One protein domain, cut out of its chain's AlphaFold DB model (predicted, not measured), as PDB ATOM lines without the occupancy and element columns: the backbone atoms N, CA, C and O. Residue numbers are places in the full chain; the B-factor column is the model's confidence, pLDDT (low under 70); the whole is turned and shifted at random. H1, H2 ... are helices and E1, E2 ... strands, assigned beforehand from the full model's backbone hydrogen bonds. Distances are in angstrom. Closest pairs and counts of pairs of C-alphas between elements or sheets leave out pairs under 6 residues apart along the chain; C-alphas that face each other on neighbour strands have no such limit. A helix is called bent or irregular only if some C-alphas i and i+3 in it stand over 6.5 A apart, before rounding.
ATOM      1  N   LEU A   4     -70.380  15.610 -96.115       90.19
ATOM      2  CA  LEU A   4     -71.650  16.189 -96.569       90.19
ATOM      3  C   LEU A   4     -71.643  16.534 -98.061       90.19
ATOM      4  O   LEU A   4     -72.584  16.178 -98.764       90.19
ATOM      5  N   GLN A   5     -70.555  17.115 -98.571       90.06
ATOM      6  CA  GLN A   5     -70.416  17.380-100.007       90.06
ATOM      7  C   GLN A   5     -70.475  16.090-100.832       90.06
ATOM      8  O   GLN A   5     -71.149  16.035-101.855       90.06
ATOM      9  N   ARG A   6     -69.841  15.011-100.354       88.56
ATOM     10  CA  ARG A   6     -69.931  13.688-101.000       88.56
ATOM     11  C   ARG A   6     -71.342  13.093-100.959       88.56
ATOM     12  O   ARG A   6     -71.697  12.329-101.844       88.56
ATOM     13  N   ALA A   7     -72.143  13.450 -99.957       88.94
ATOM     14  CA  ALA A   7     -73.543  13.044 -99.839       88.94
ATOM     15  C   ALA A   7     -74.514  13.940-100.642       88.94
ATOM     16  O   ALA A   7     -75.732  13.773-100.528       88.94
ATOM     17  N   GLY A   8     -73.992  14.873-101.450       91.94
ATOM     18  CA  GLY A   8     -74.778  15.761-102.307       91.94
ATOM     19  C   GLY A   8     -75.358  16.978-101.588       91.94
ATOM     20  O   GLY A   8     -76.388  17.485-102.021       91.94
ATOM     21  N   TYR A   9     -74.748  17.408-100.480       94.62
ATOM     22  CA  TYR A   9     -75.099  18.656 -99.802       94.62
ATOM     23  C   TYR A   9     -74.140  19.780-100.184       94.62
ATOM     24  O   TYR A   9     -72.918  19.612-100.172       94.62
ATOM     25  N   ASP A  10     -74.702  20.955-100.415       92.44
ATOM     26  CA  ASP A  10     -73.970  22.204-100.511       92.44
ATOM     27  C   ASP A  10     -73.542  22.644 -99.114       92.44
ATOM     28  O   ASP A  10     -74.366  22.763 -98.206       92.44
ATOM     29  N   VAL A  11     -72.243  22.876 -98.935       90.25
ATOM     30  CA  VAL A  11     -71.674  23.390 -97.682       90.25
ATOM     31  C   VAL A  11     -71.215  24.819 -97.923       90.25
ATOM     32  O   VAL A  11     -70.266  25.043 -98.677       90.25
ATOM     33  N   GLY A  12     -71.898  25.765 -97.284       86.94
ATOM     34  CA  GLY A  12     -71.692  27.199 -97.455       86.94
ATOM     35  C   GLY A  12     -71.158  27.885 -96.202       86.94
ATOM     36  O   GLY A  12     -70.569  27.249 -95.322       86.94
ATOM     37  N   GLY A  13     -71.367  29.200 -96.150       84.56
ATOM     38  CA  GLY A  13     -70.936  30.062 -95.050       84.56
ATOM     39  C   GLY A  13     -69.773  30.993 -95.389       84.56
ATOM     40  O   GLY A  13     -69.280  31.689 -94.515       84.56
ATOM     41  N   GLU A  14     -69.326  31.033 -96.649       83.25
ATOM     42  CA  GLU A  14     -68.394  32.065 -97.112       83.25
ATOM     43  C   GLU A  14     -69.131  33.399 -97.275       83.25
ATOM     44  O   GLU A  14     -70.010  33.528 -98.125       83.25
ATOM     45  N   ARG A  15     -68.762  34.392 -96.459       80.69
ATOM     46  CA  ARG A  15     -69.324  35.751 -96.517       80.69
ATOM     47  C   ARG A  15     -68.298  36.783 -96.958       80.69
ATOM     48  O   ARG A  15     -68.647  37.754 -97.628       80.69
ATOM     49  N   TYR A  16     -67.030  36.593 -96.599       85.44
ATOM     50  CA  TYR A  16     -65.983  37.568 -96.879       85.44
ATOM     51  C   TYR A  16     -65.220  37.228 -98.160       85.44
ATOM     52  O   TYR A  16     -64.673  36.141 -98.322       85.44
ATOM     53  N   LYS A  17     -65.084  38.215 -99.054       84.38
ATOM     54  CA  LYS A  17     -64.266  38.085-100.276       84.38
ATOM     55  C   LYS A  17     -62.762  37.998 -99.984       84.38
ATOM     56  O   LYS A  17     -62.004  37.477-100.797       84.38
ATOM     57  N   ARG A  18     -62.319  38.537 -98.846       89.06
ATOM     58  CA  ARG A  18     -60.915  38.602 -98.411       89.06
ATOM     59  C   ARG A  18     -60.796  38.114 -96.974       89.06
ATOM     60  O   ARG A  18     -61.777  38.134 -96.239       89.06
ATOM     61  N   VAL A  19     -59.595  37.687 -96.592       87.56
ATOM     62  CA  VAL A  19     -59.282  37.362 -95.195       87.56
ATOM     63  C   VAL A  19     -59.568  38.600 -94.323       87.56
ATOM     64  O   VAL A  19     -59.156  39.695 -94.717       87.56
ATOM     65  N   PRO A  20     -60.290  38.462 -93.193       87.62
ATOM     66  CA  PRO A  20     -60.564  39.567 -92.278       87.62
ATOM     67  C   PRO A  20     -59.289  40.260 -91.777       87.62
ATOM     68  O   PRO A  20     -58.213  39.658 -91.734       87.62
ATOM     69  N   SER A  21     -59.417  41.523 -91.362       86.75
ATOM     70  CA  SER A  21     -58.321  42.252 -90.720       86.75
ATOM     71  C   SER A  21     -57.842  41.523 -89.458       86.75
ATOM     72  O   SER A  21     -58.619  40.870 -88.764       86.75
ATOM     73  N   GLY A  22     -56.541  41.608 -89.177       87.69
ATOM     74  CA  GLY A  22     -55.902  40.890 -88.066       87.69
ATOM     75  C   GLY A  22     -55.264  39.552 -88.452       87.69
ATOM     76  O   GLY A  22     -54.499  39.002 -87.668       87.69
ATOM     77  N   TYR A  23     -55.489  39.064 -89.676       87.69
ATOM     78  CA  TYR A  23     -54.815  37.882 -90.221       87.69
ATOM     79  C   TYR A  23     -54.079  38.219 -91.516       87.69
ATOM     80  O   TYR A  23     -54.490  39.089 -92.285       87.69
ATOM     81  N   ARG A  24     -52.978  37.508 -91.780       89.00
ATOM     82  CA  ARG A  24     -52.246  37.674 -93.038       89.00
ATOM     83  C   ARG A  24     -53.071  37.151 -94.229       89.00
ATOM     84  O   ARG A  24     -53.747  36.129 -94.086       89.00
ATOM     85  N   PRO A  25     -52.990  37.777 -95.417       85.88
ATOM     86  CA  PRO A  25     -53.703  37.308 -96.610       85.88
ATOM     87  C   PRO A  25     -53.368  35.862 -97.012       85.88
ATOM     88  O   PRO A  25     -54.231  35.148 -97.516       85.88
ATOM     89  N   ASP A  26     -52.132  35.430 -96.755       88.12
ATOM     90  CA  ASP A  26     -51.585  34.098 -97.035       88.12
ATOM     91  C   ASP A  26     -51.739  33.115 -95.859       88.12
ATOM     92  O   ASP A  26     -51.080  32.077 -95.820       88.12
ATOM     93  N   HIS A  27     -52.606  33.416 -94.885       90.62
ATOM     94  CA  HIS A  27     -52.801  32.552 -93.726       90.62
ATOM     95  C   HIS A  27     -53.196  31.122 -94.158       90.62
ATOM     96  O   HIS A  27     -54.111  30.968 -94.972       90.62
ATOM     97  N   PRO A  28     -52.625  30.051 -93.567       90.12
ATOM     98  CA  PRO A  28     -52.930  28.664 -93.949       90.12
ATOM     99  C   PRO A  28     -54.424  28.303 -93.896       90.12
ATOM    100  O   PRO A  28     -54.890  27.404 -94.590       90.12
ATOM    101  N   ARG A  29     -55.198  29.024 -93.075       88.75
ATOM    102  CA  ARG A  29     -56.659  28.881 -92.934       88.75
ATOM    103  C   ARG A  29     -57.462  29.998 -93.611       88.75
ATOM    104  O   ARG A  29     -58.619  30.201 -93.261       88.75
ATOM    105  N   ALA A  30     -56.889  30.729 -94.567       88.00
ATOM    106  CA  ALA A  30     -57.529  31.864 -95.241       88.00
ATOM    107  C   ALA A  30     -58.905  31.534 -95.851       88.00
ATOM    108  O   ALA A  30     -59.791  32.384 -95.895       88.00
ATOM    109  N   ALA A  31     -59.111  30.303 -96.326       85.12
ATOM    110  CA  ALA A  31     -60.411  29.845 -96.825       85.12
ATOM    111  C   ALA A  31     -61.469  29.670 -95.718       85.12
ATOM    112  O   ALA A  31     -62.652  29.866 -95.974       85.12
ATOM    113  N   LEU A  32     -61.060  29.320 -94.495       85.62
ATOM    114  CA  LEU A  32     -61.963  29.196 -93.347       85.62
ATOM    115  C   LEU A  32     -62.248  30.556 -92.713       85.62
ATOM    116  O   LEU A  32     -63.389  30.840 -92.391       85.62
ATOM    117  N   LEU A  33     -61.237  31.422 -92.608       88.50
ATOM    118  CA  LEU A  33     -61.383  32.777 -92.057       88.50
ATOM    119  C   LEU A  33     -62.328  33.667 -92.874       88.50
ATOM    120  O   LEU A  33     -62.847  34.655 -92.370       88.50
ATOM    121  N   ARG A  34     -62.552  33.331 -94.147       89.06
ATOM    122  CA  ARG A  34     -63.530  34.011 -95.004       89.06
ATOM    123  C   ARG A  34     -64.979  33.616 -94.720       89.06
ATOM    124  O   ARG A  34     -65.900  34.183 -95.313       89.06
ATOM    125  N   ARG A  35     -65.183  32.660 -93.819       89.00
ATOM    126  CA  ARG A  35     -66.493  32.186 -93.405       89.00
ATOM    127  C   ARG A  35     -66.859  32.798 -92.063       89.00
ATOM    128  O   ARG A  35     -66.071  32.715 -91.128       89.00
ATOM    129  N   ASP A  36     -68.033  33.409 -91.974       84.38
ATOM    130  CA  ASP A  36     -68.599  33.910 -90.712       84.38
ATOM    131  C   ASP A  36     -69.576  32.909 -90.076       84.38
ATOM    132  O   ASP A  36     -70.090  33.132 -88.984       84.38
ATOM    133  N   GLY A  37     -69.806  31.787 -90.754       86.12
ATOM    134  CA  GLY A  37     -70.578  30.656 -90.273       86.12
ATOM    135  C   GLY A  37     -70.345  29.435 -91.155       86.12
ATOM    136  O   GLY A  37     -69.605  29.479 -92.138       86.12
ATOM    137  N   VAL A  38     -70.978  28.320 -90.811       89.81
ATOM    138  CA  VAL A  38     -71.008  27.121 -91.652       89.81
ATOM    139  C   VAL A  38     -72.429  26.591 -91.653       89.81
ATOM    140  O   VAL A  38     -73.030  26.414 -90.600       89.81
ATOM    141  N   TYR A  39     -72.960  26.317 -92.838       90.56
ATOM    142  CA  TYR A  39     -74.247  25.650 -92.997       90.56
ATOM    143  C   TYR A  39     -74.152  24.591 -94.088       90.56
ATOM    144  O   TYR A  39     -73.297  24.665 -94.976       90.56
ATOM    145  N   ALA A  40     -75.048  23.609 -94.025       93.75
ATOM    146  CA  ALA A  40     -75.217  22.616 -95.070       93.75
ATOM    147  C   ALA A  40     -76.683  22.540 -95.490       93.75
ATOM    148  O   ALA A  40     -77.577  22.480 -94.649       93.75
ATOM    149  N   GLY A  41     -76.914  22.531 -96.794       92.69
ATOM    150  CA  GLY A  41     -78.237  22.438 -97.389       92.69
ATOM    151  C   GLY A  41     -78.195  21.597 -98.652       92.69
ATOM    152  O   GLY A  41     -77.130  21.222 -99.132       92.69
ATOM    153  N   ARG A  42     -79.360  21.257 -99.182       92.88
ATOM    154  CA  ARG A  42     -79.459  20.579-100.469       92.88
ATOM    155  C   ARG A  42     -80.655  21.134-101.208       92.88
ATOM    156  O   ARG A  42     -81.765  21.083-100.687       92.88
ATOM    157  N   GLN A  43     -80.427  21.626-102.419       92.38
ATOM    158  CA  GLN A  43     -81.516  21.847-103.356       92.38
ATOM    159  C   GLN A  43     -81.804  20.559-104.120       92.38
ATOM    160  O   GLN A  43     -80.899  19.834-104.536       92.38
ATOM    161  N   MET A  44     -83.086  20.247-104.263       92.19
ATOM    162  CA  MET A  44     -83.548  19.087-105.009       92.19
ATOM    163  C   MET A  44     -84.936  19.353-105.593       92.19
ATOM    164  O   MET A  44     -85.655  20.204-105.062       92.19
ATOM    165  N   PRO A  45     -85.326  18.640-106.665       94.25
ATOM    166  CA  PRO A  45     -86.702  18.653-107.146       94.25
ATOM    167  C   PRO A  45     -87.681  18.251-106.041       94.25
ATOM    168  O   PRO A  45     -87.305  17.548-105.100       94.25
ATOM    169  N   LEU A  46     -88.940  18.670-106.179       94.12
ATOM    170  CA  LEU A  46     -89.991  18.322-105.227       94.12
ATOM    171  C   LEU A  46     -90.108  16.789-105.116       94.12
ATOM    172  O   LEU A  46     -90.398  16.137-106.124       94.12
ATOM    173  N   PRO A  47     -89.869  16.196-103.932       94.31
ATOM    174  CA  PRO A  47     -89.943  14.753-103.777       94.31
ATOM    175  C   PRO A  47     -91.412  14.294-103.807       94.31
ATOM    176  O   PRO A  47     -92.280  15.019-103.313       94.31
ATOM    177  N   PRO A  48     -91.720  13.088-104.319       95.31
ATOM    178  CA  PRO A  48     -93.079  12.535-104.305       95.31
ATOM    179  C   PRO A  48     -93.706  12.499-102.906       95.31
ATOM    180  O   PRO A  48     -94.911  12.677-102.742       95.31
ATOM    181  N   GLU A  49     -92.880  12.310-101.876       95.81
ATOM    182  CA  GLU A  49     -93.293  12.277-100.480       95.81
ATOM    183  C   GLU A  49     -93.883  13.608-100.007       95.81
ATOM    184  O   GLU A  49     -94.656  13.580 -99.051       95.81
ATOM    185  N   ALA A  50     -93.573  14.737-100.663       95.12
ATOM    186  CA  ALA A  50     -94.026  16.075-100.275       95.12
ATOM    187  C   ALA A  50     -95.551  16.226-100.238       95.12
ATOM    188  O   ALA A  50     -96.066  17.004 -99.441       95.12
ATOM    189  N   ALA A  51     -96.274  15.456-101.052       96.12
ATOM    190  CA  ALA A  51     -97.736  15.445-101.075       96.12
ATOM    191  C   ALA A  51     -98.348  14.365-100.160       96.12
ATOM    192  O   ALA A  51     -99.525  14.032-100.285       96.12
ATOM    193  N   THR A  52     -97.558  13.765 -99.266       97.50
ATOM    194  CA  THR A  52     -97.975  12.606 -98.467       97.50
ATOM    195  C   THR A  52     -97.636  12.778 -96.989       97.50
ATOM    196  O   THR A  52     -96.731  13.523 -96.613       97.50
ATOM    197  N   ALA A  53     -98.271  11.970 -96.137       97.50
ATOM    198  CA  ALA A  53     -97.933  11.883 -94.715       97.50
ATOM    199  C   ALA A  53     -96.493  11.390 -94.437       97.50
ATOM    200  O   ALA A  53     -96.044  11.424 -93.294       97.50
ATOM    201  N   LYS A  54     -95.746  10.935 -95.457       97.06
ATOM    202  CA  LYS A  54     -94.346  10.498 -95.321       97.06
ATOM    203  C   LYS A  54     -93.347  11.659 -95.350       97.06
ATOM    204  O   LYS A  54     -92.186  11.443 -94.997       97.06
ATOM    205  N   PHE A  55     -93.769  12.867 -95.734       97.38
ATOM    206  CA  PHE A  55     -92.875  14.020 -95.854       97.38
ATOM    207  C   PHE A  55     -92.058  14.314 -94.580       97.38
ATOM    208  O   PHE A  55     -90.842  14.487 -94.696       97.38
ATOM    209  N   PRO A  56     -92.628  14.278 -93.355       97.50
ATOM    210  CA  PRO A  56     -91.842  14.514 -92.143       97.50
ATOM    211  C   PRO A  56     -90.709  13.496 -91.958       97.50
ATOM    212  O   PRO A  56     -89.588  13.872 -91.618       97.50
ATOM    213  N   SER A  57     -90.961  12.214 -92.242       97.62
ATOM    214  CA  SER A  57     -89.947  11.155 -92.153       97.62
ATOM    215  C   SER A  57     -88.851  11.311 -93.207       97.62
ATOM    216  O   SER A  57     -87.677  11.080 -92.908       97.62
ATOM    217  N   PHE A  58     -89.218  11.744 -94.417       96.31
ATOM    218  CA  PHE A  58     -88.270  12.098 -95.472       96.31
ATOM    219  C   PHE A  58     -87.339  13.234 -95.011       96.31
ATOM    220  O   PHE A  58     -86.115  13.070 -95.017       96.31
ATOM    221  N   CYS A  59     -87.902  14.338 -94.505       95.50
ATOM    222  CA  CYS A  59     -87.139  15.471 -93.970       95.50
ATOM    223  C   CYS A  59     -86.248  15.063 -92.789       95.50
ATOM    224  O   CYS A  59     -85.062  15.388 -92.766       95.50
ATOM    225  N   ALA A  60     -86.773  14.276 -91.846       96.62
ATOM    226  CA  ALA A  60     -86.005  13.759 -90.715       96.62
ATOM    227  C   ALA A  60     -84.806  12.908 -91.167       96.62
ATOM    228  O   ALA A  60     -83.737  12.967 -90.562       96.62
ATOM    229  N   GLY A  61     -84.943  12.138 -92.253       95.88
ATOM    230  CA  GLY A  61     -83.832  11.403 -92.861       95.88
ATOM    231  C   GLY A  61     -82.717  12.314 -93.385       95.88
ATOM    232  O   GLY A  61     -81.538  11.975 -93.258       95.88
ATOM    233  N   HIS A  62     -83.064  13.479 -93.930       95.38
ATOM    234  CA  HIS A  62     -82.090  14.494 -94.330       95.38
ATOM    235  C   HIS A  62     -81.453  15.183 -93.120       95.38
ATOM    236  O   HIS A  62     -80.227  15.276 -93.066       95.38
ATOM    237  N   PHE A  63     -82.240  15.571 -92.115       94.25
ATOM    238  CA  PHE A  63     -81.706  16.200 -90.907       94.25
ATOM    239  C   PHE A  63     -80.724  15.298 -90.166       94.25
ATOM    240  O   PHE A  63     -79.626  15.752 -89.875       94.25
ATOM    241  N   ARG A  64     -81.020  14.001 -90.007       95.50
ATOM    242  CA  ARG A  64     -80.079  13.032 -89.409       95.50
ATOM    243  C   ARG A  64     -78.731  12.963 -90.133       95.50
ATOM    244  O   ARG A  64     -77.709  12.710 -89.507       95.50
ATOM    245  N   LYS A  65     -78.705  13.176 -91.454       94.56
ATOM    246  CA  LYS A  65     -77.451  13.208 -92.227       94.56
ATOM    247  C   LYS A  65     -76.640  14.478 -91.955       94.56
ATOM    248  O   LYS A  65     -75.420  14.430 -92.079       94.56
ATOM    249  N   VAL A  66     -77.305  15.584 -91.613       94.88
ATOM    250  CA  VAL A  66     -76.688  16.886 -91.310       94.88
ATOM    251  C   VAL A  66     -76.357  17.034 -89.819       94.88
ATOM    252  O   VAL A  66     -75.427  17.767 -89.500       94.88
ATOM    253  N   THR A  67     -77.018  16.291 -88.923       94.69
ATOM    254  CA  THR A  67     -76.812  16.317 -87.462       94.69
ATOM    255  C   THR A  67     -75.340  16.342 -87.030       94.69
ATOM    256  O   THR A  67     -75.007  17.235 -86.264       94.69
ATOM    257  N   PRO A  68     -74.414  15.535 -87.591       93.50
ATOM    258  CA  PRO A  68     -73.010  15.594 -87.171       93.50
ATOM    259  C   PRO A  68     -72.330  16.961 -87.360       93.50
ATOM    260  O   PRO A  68     -71.370  17.268 -86.664       93.50
ATOM    261  N   LEU A  69     -72.783  17.777 -88.323       91.75
ATOM    262  CA  LEU A  69     -72.298  19.153 -88.482       91.75
ATOM    263  C   LEU A  69     -72.844  20.063 -87.381       91.75
ATOM    264  O   LEU A  69     -72.115  20.925 -86.902       91.75
ATOM    265  N   VAL A  70     -74.116  19.889 -87.021       91.31
ATOM    266  CA  VAL A  70     -74.765  20.664 -85.959       91.31
ATOM    267  C   VAL A  70     -74.116  20.342 -84.619       91.31
ATOM    268  O   VAL A  70     -73.700  21.266 -83.936       91.31
ATOM    269  N   ASP A  71     -73.929  19.056 -84.313       93.50
ATOM    270  CA  ASP A  71     -73.265  18.604 -83.086       93.50
ATOM    271  C   ASP A  71     -71.853  19.196 -82.984       93.50
ATOM    272  O   ASP A  71     -71.498  19.815 -81.987       93.50
ATOM    273  N   TRP A  72     -71.070  19.123 -84.069       91.94
ATOM    274  CA  TRP A  72     -69.734  19.719 -84.104       91.94
ATOM    275  C   TRP A  72     -69.743  21.240 -83.881       91.94
ATOM    276  O   TRP A  72     -68.861  21.763 -83.197       91.94
ATOM    277  N   LEU A  73     -70.711  21.962 -84.459       90.00
ATOM    278  CA  LEU A  73     -70.857  23.406 -84.250       90.00
ATOM    279  C   LEU A  73     -71.207  23.722 -82.794       90.00
ATOM    280  O   LEU A  73     -70.615  24.638 -82.229       90.00
ATOM    281  N   SER A  74     -72.122  22.957 -82.197       90.62
ATOM    282  CA  SER A  74     -72.482  23.078 -80.785       90.62
ATOM    283  C   SER A  74     -71.284  22.834 -79.869       90.62
ATOM    284  O   SER A  74     -71.082  23.614 -78.949       90.62
ATOM    285  N   ASP A  75     -70.449  21.836 -80.160       92.81
ATOM    286  CA  ASP A  75     -69.272  21.514 -79.343       92.81
ATOM    287  C   ASP A  75     -68.115  22.516 -79.505       92.81
ATOM    288  O   ASP A  75     -67.286  22.667 -78.610       92.81
ATOM    289  N   THR A  76     -67.997  23.156 -80.674       86.62
ATOM    290  CA  THR A  76     -66.825  23.988 -81.018       86.62
ATOM    291  C   THR A  76     -67.070  25.485 -80.827       86.62
ATOM    292  O   THR A  76     -66.119  26.239 -80.618       86.62
ATOM    293  N   VAL A  77     -68.317  25.932 -80.982       78.75
ATOM    294  CA  VAL A  77     -68.702  27.355 -80.978       78.75
ATOM    295  C   VAL A  77     -69.631  27.695 -79.805       78.75
ATOM    296  O   VAL A  77     -69.785  28.876 -79.496       78.75
ATOM    297  N   GLY A  78     -70.254  26.685 -79.186       57.19
ATOM    298  CA  GLY A  78     -71.144  26.822 -78.029       57.19
ATOM    299  C   GLY A  78     -70.422  26.968 -76.698       57.19
ATOM    300  O   GLY A  78     -69.255  26.531 -76.590       57.19
TER     301      GLY A  78
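What this domain is: This is residues 4 to 78 of the 78 residues of the protein "DUF2461 domain-containing protein" of Actinobacteria bacterium (UniProt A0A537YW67). The model is a long, loose chain path with a two-stranded antiparallel ribbon, E1 and E2, in its middle; a long loop with the short helix H1 lies beyond one end of the ribbon, and the short helix H2 lies far beyond the other. From H2 the chain folds back through the bent helix H3, whose second arm H3b passes E2 with few close contacts. The printed part has 75 residues with three named helices and two named strands, in the order E1, H1, E2, H2, H3, and its class is mixed, helices and strands. It is loose, with a radius of gyration of the C-alphas of 16.5 A, and elongated, spanning 52 by 27 by 18 A.

How they stand to each other: The sheet is made of E1, residues 10 to 14, and E2, residues 35 to 41, antiparallel with 163 degrees between their directions. C-alphas 11 and 40 face each other at 4.5 A; N 10 and O 41 are 2.8 A apart and N 12 and O 39 are 2.9 A apart, within hydrogen-bond range. H1, residues 30 to 33, has one pair of C-alphas within 8 A of E1, Leu 32 and Glu 14, at 8.0 A. H3, residues 55 to 77, was assigned as one helix by its hydrogen bonds, but is bent: C-alphas 65 and 68 are 7.1 A apart. Its arms, H3a, residues 55 to 65, and H3b, residues 68 to 77, stand at a steep tilt of 55 degrees. The closest C-alphas of H3b and E2 are those of Leu 69 and Ala 40, 8.0 A apart. H3a is apart from both strands. H2, residues 48 to 51, is close to H3a but not clearly touching it; their closest C-alphas are those of Glu 49 and Phe 55, 5.0 A apart. In H3b every O i to N i+4 pair is within hydrogen-bond range, in H3a 6 of 7 are, and H1 and H2 are too short for such a pair.

Where its parts are: E2 is 15.8 A long, from C-alpha 35 at (-66.493, 32.186, -93.405) to C-alpha 41, and E1 is 11.8 A, beginning at C-alpha 10 at (-73.970, 22.204, -100.511). H1 measures 5.1 A and H2 6.4 A; H2 is neither bent nor irregular, but only just, with C-alphas 48 and 51 6.4 A apart. H3a is 15.9 A long and H3b 14.0 A, ending at C-alpha 77 at (-68.702, 27.355, -80.978).

The domain as a whole: The two C-alphas farthest apart are those of Arg 24 and Ala 53, at 52.5 A. The printed part has no cut. E1 to H1 is a long link of 15 residues, E2 to H2 is short, and H1 to E2 and H2 to H3 are tight. The mean pLDDT of the printed part is 90.6; residue 78, the chain's last, is under 70.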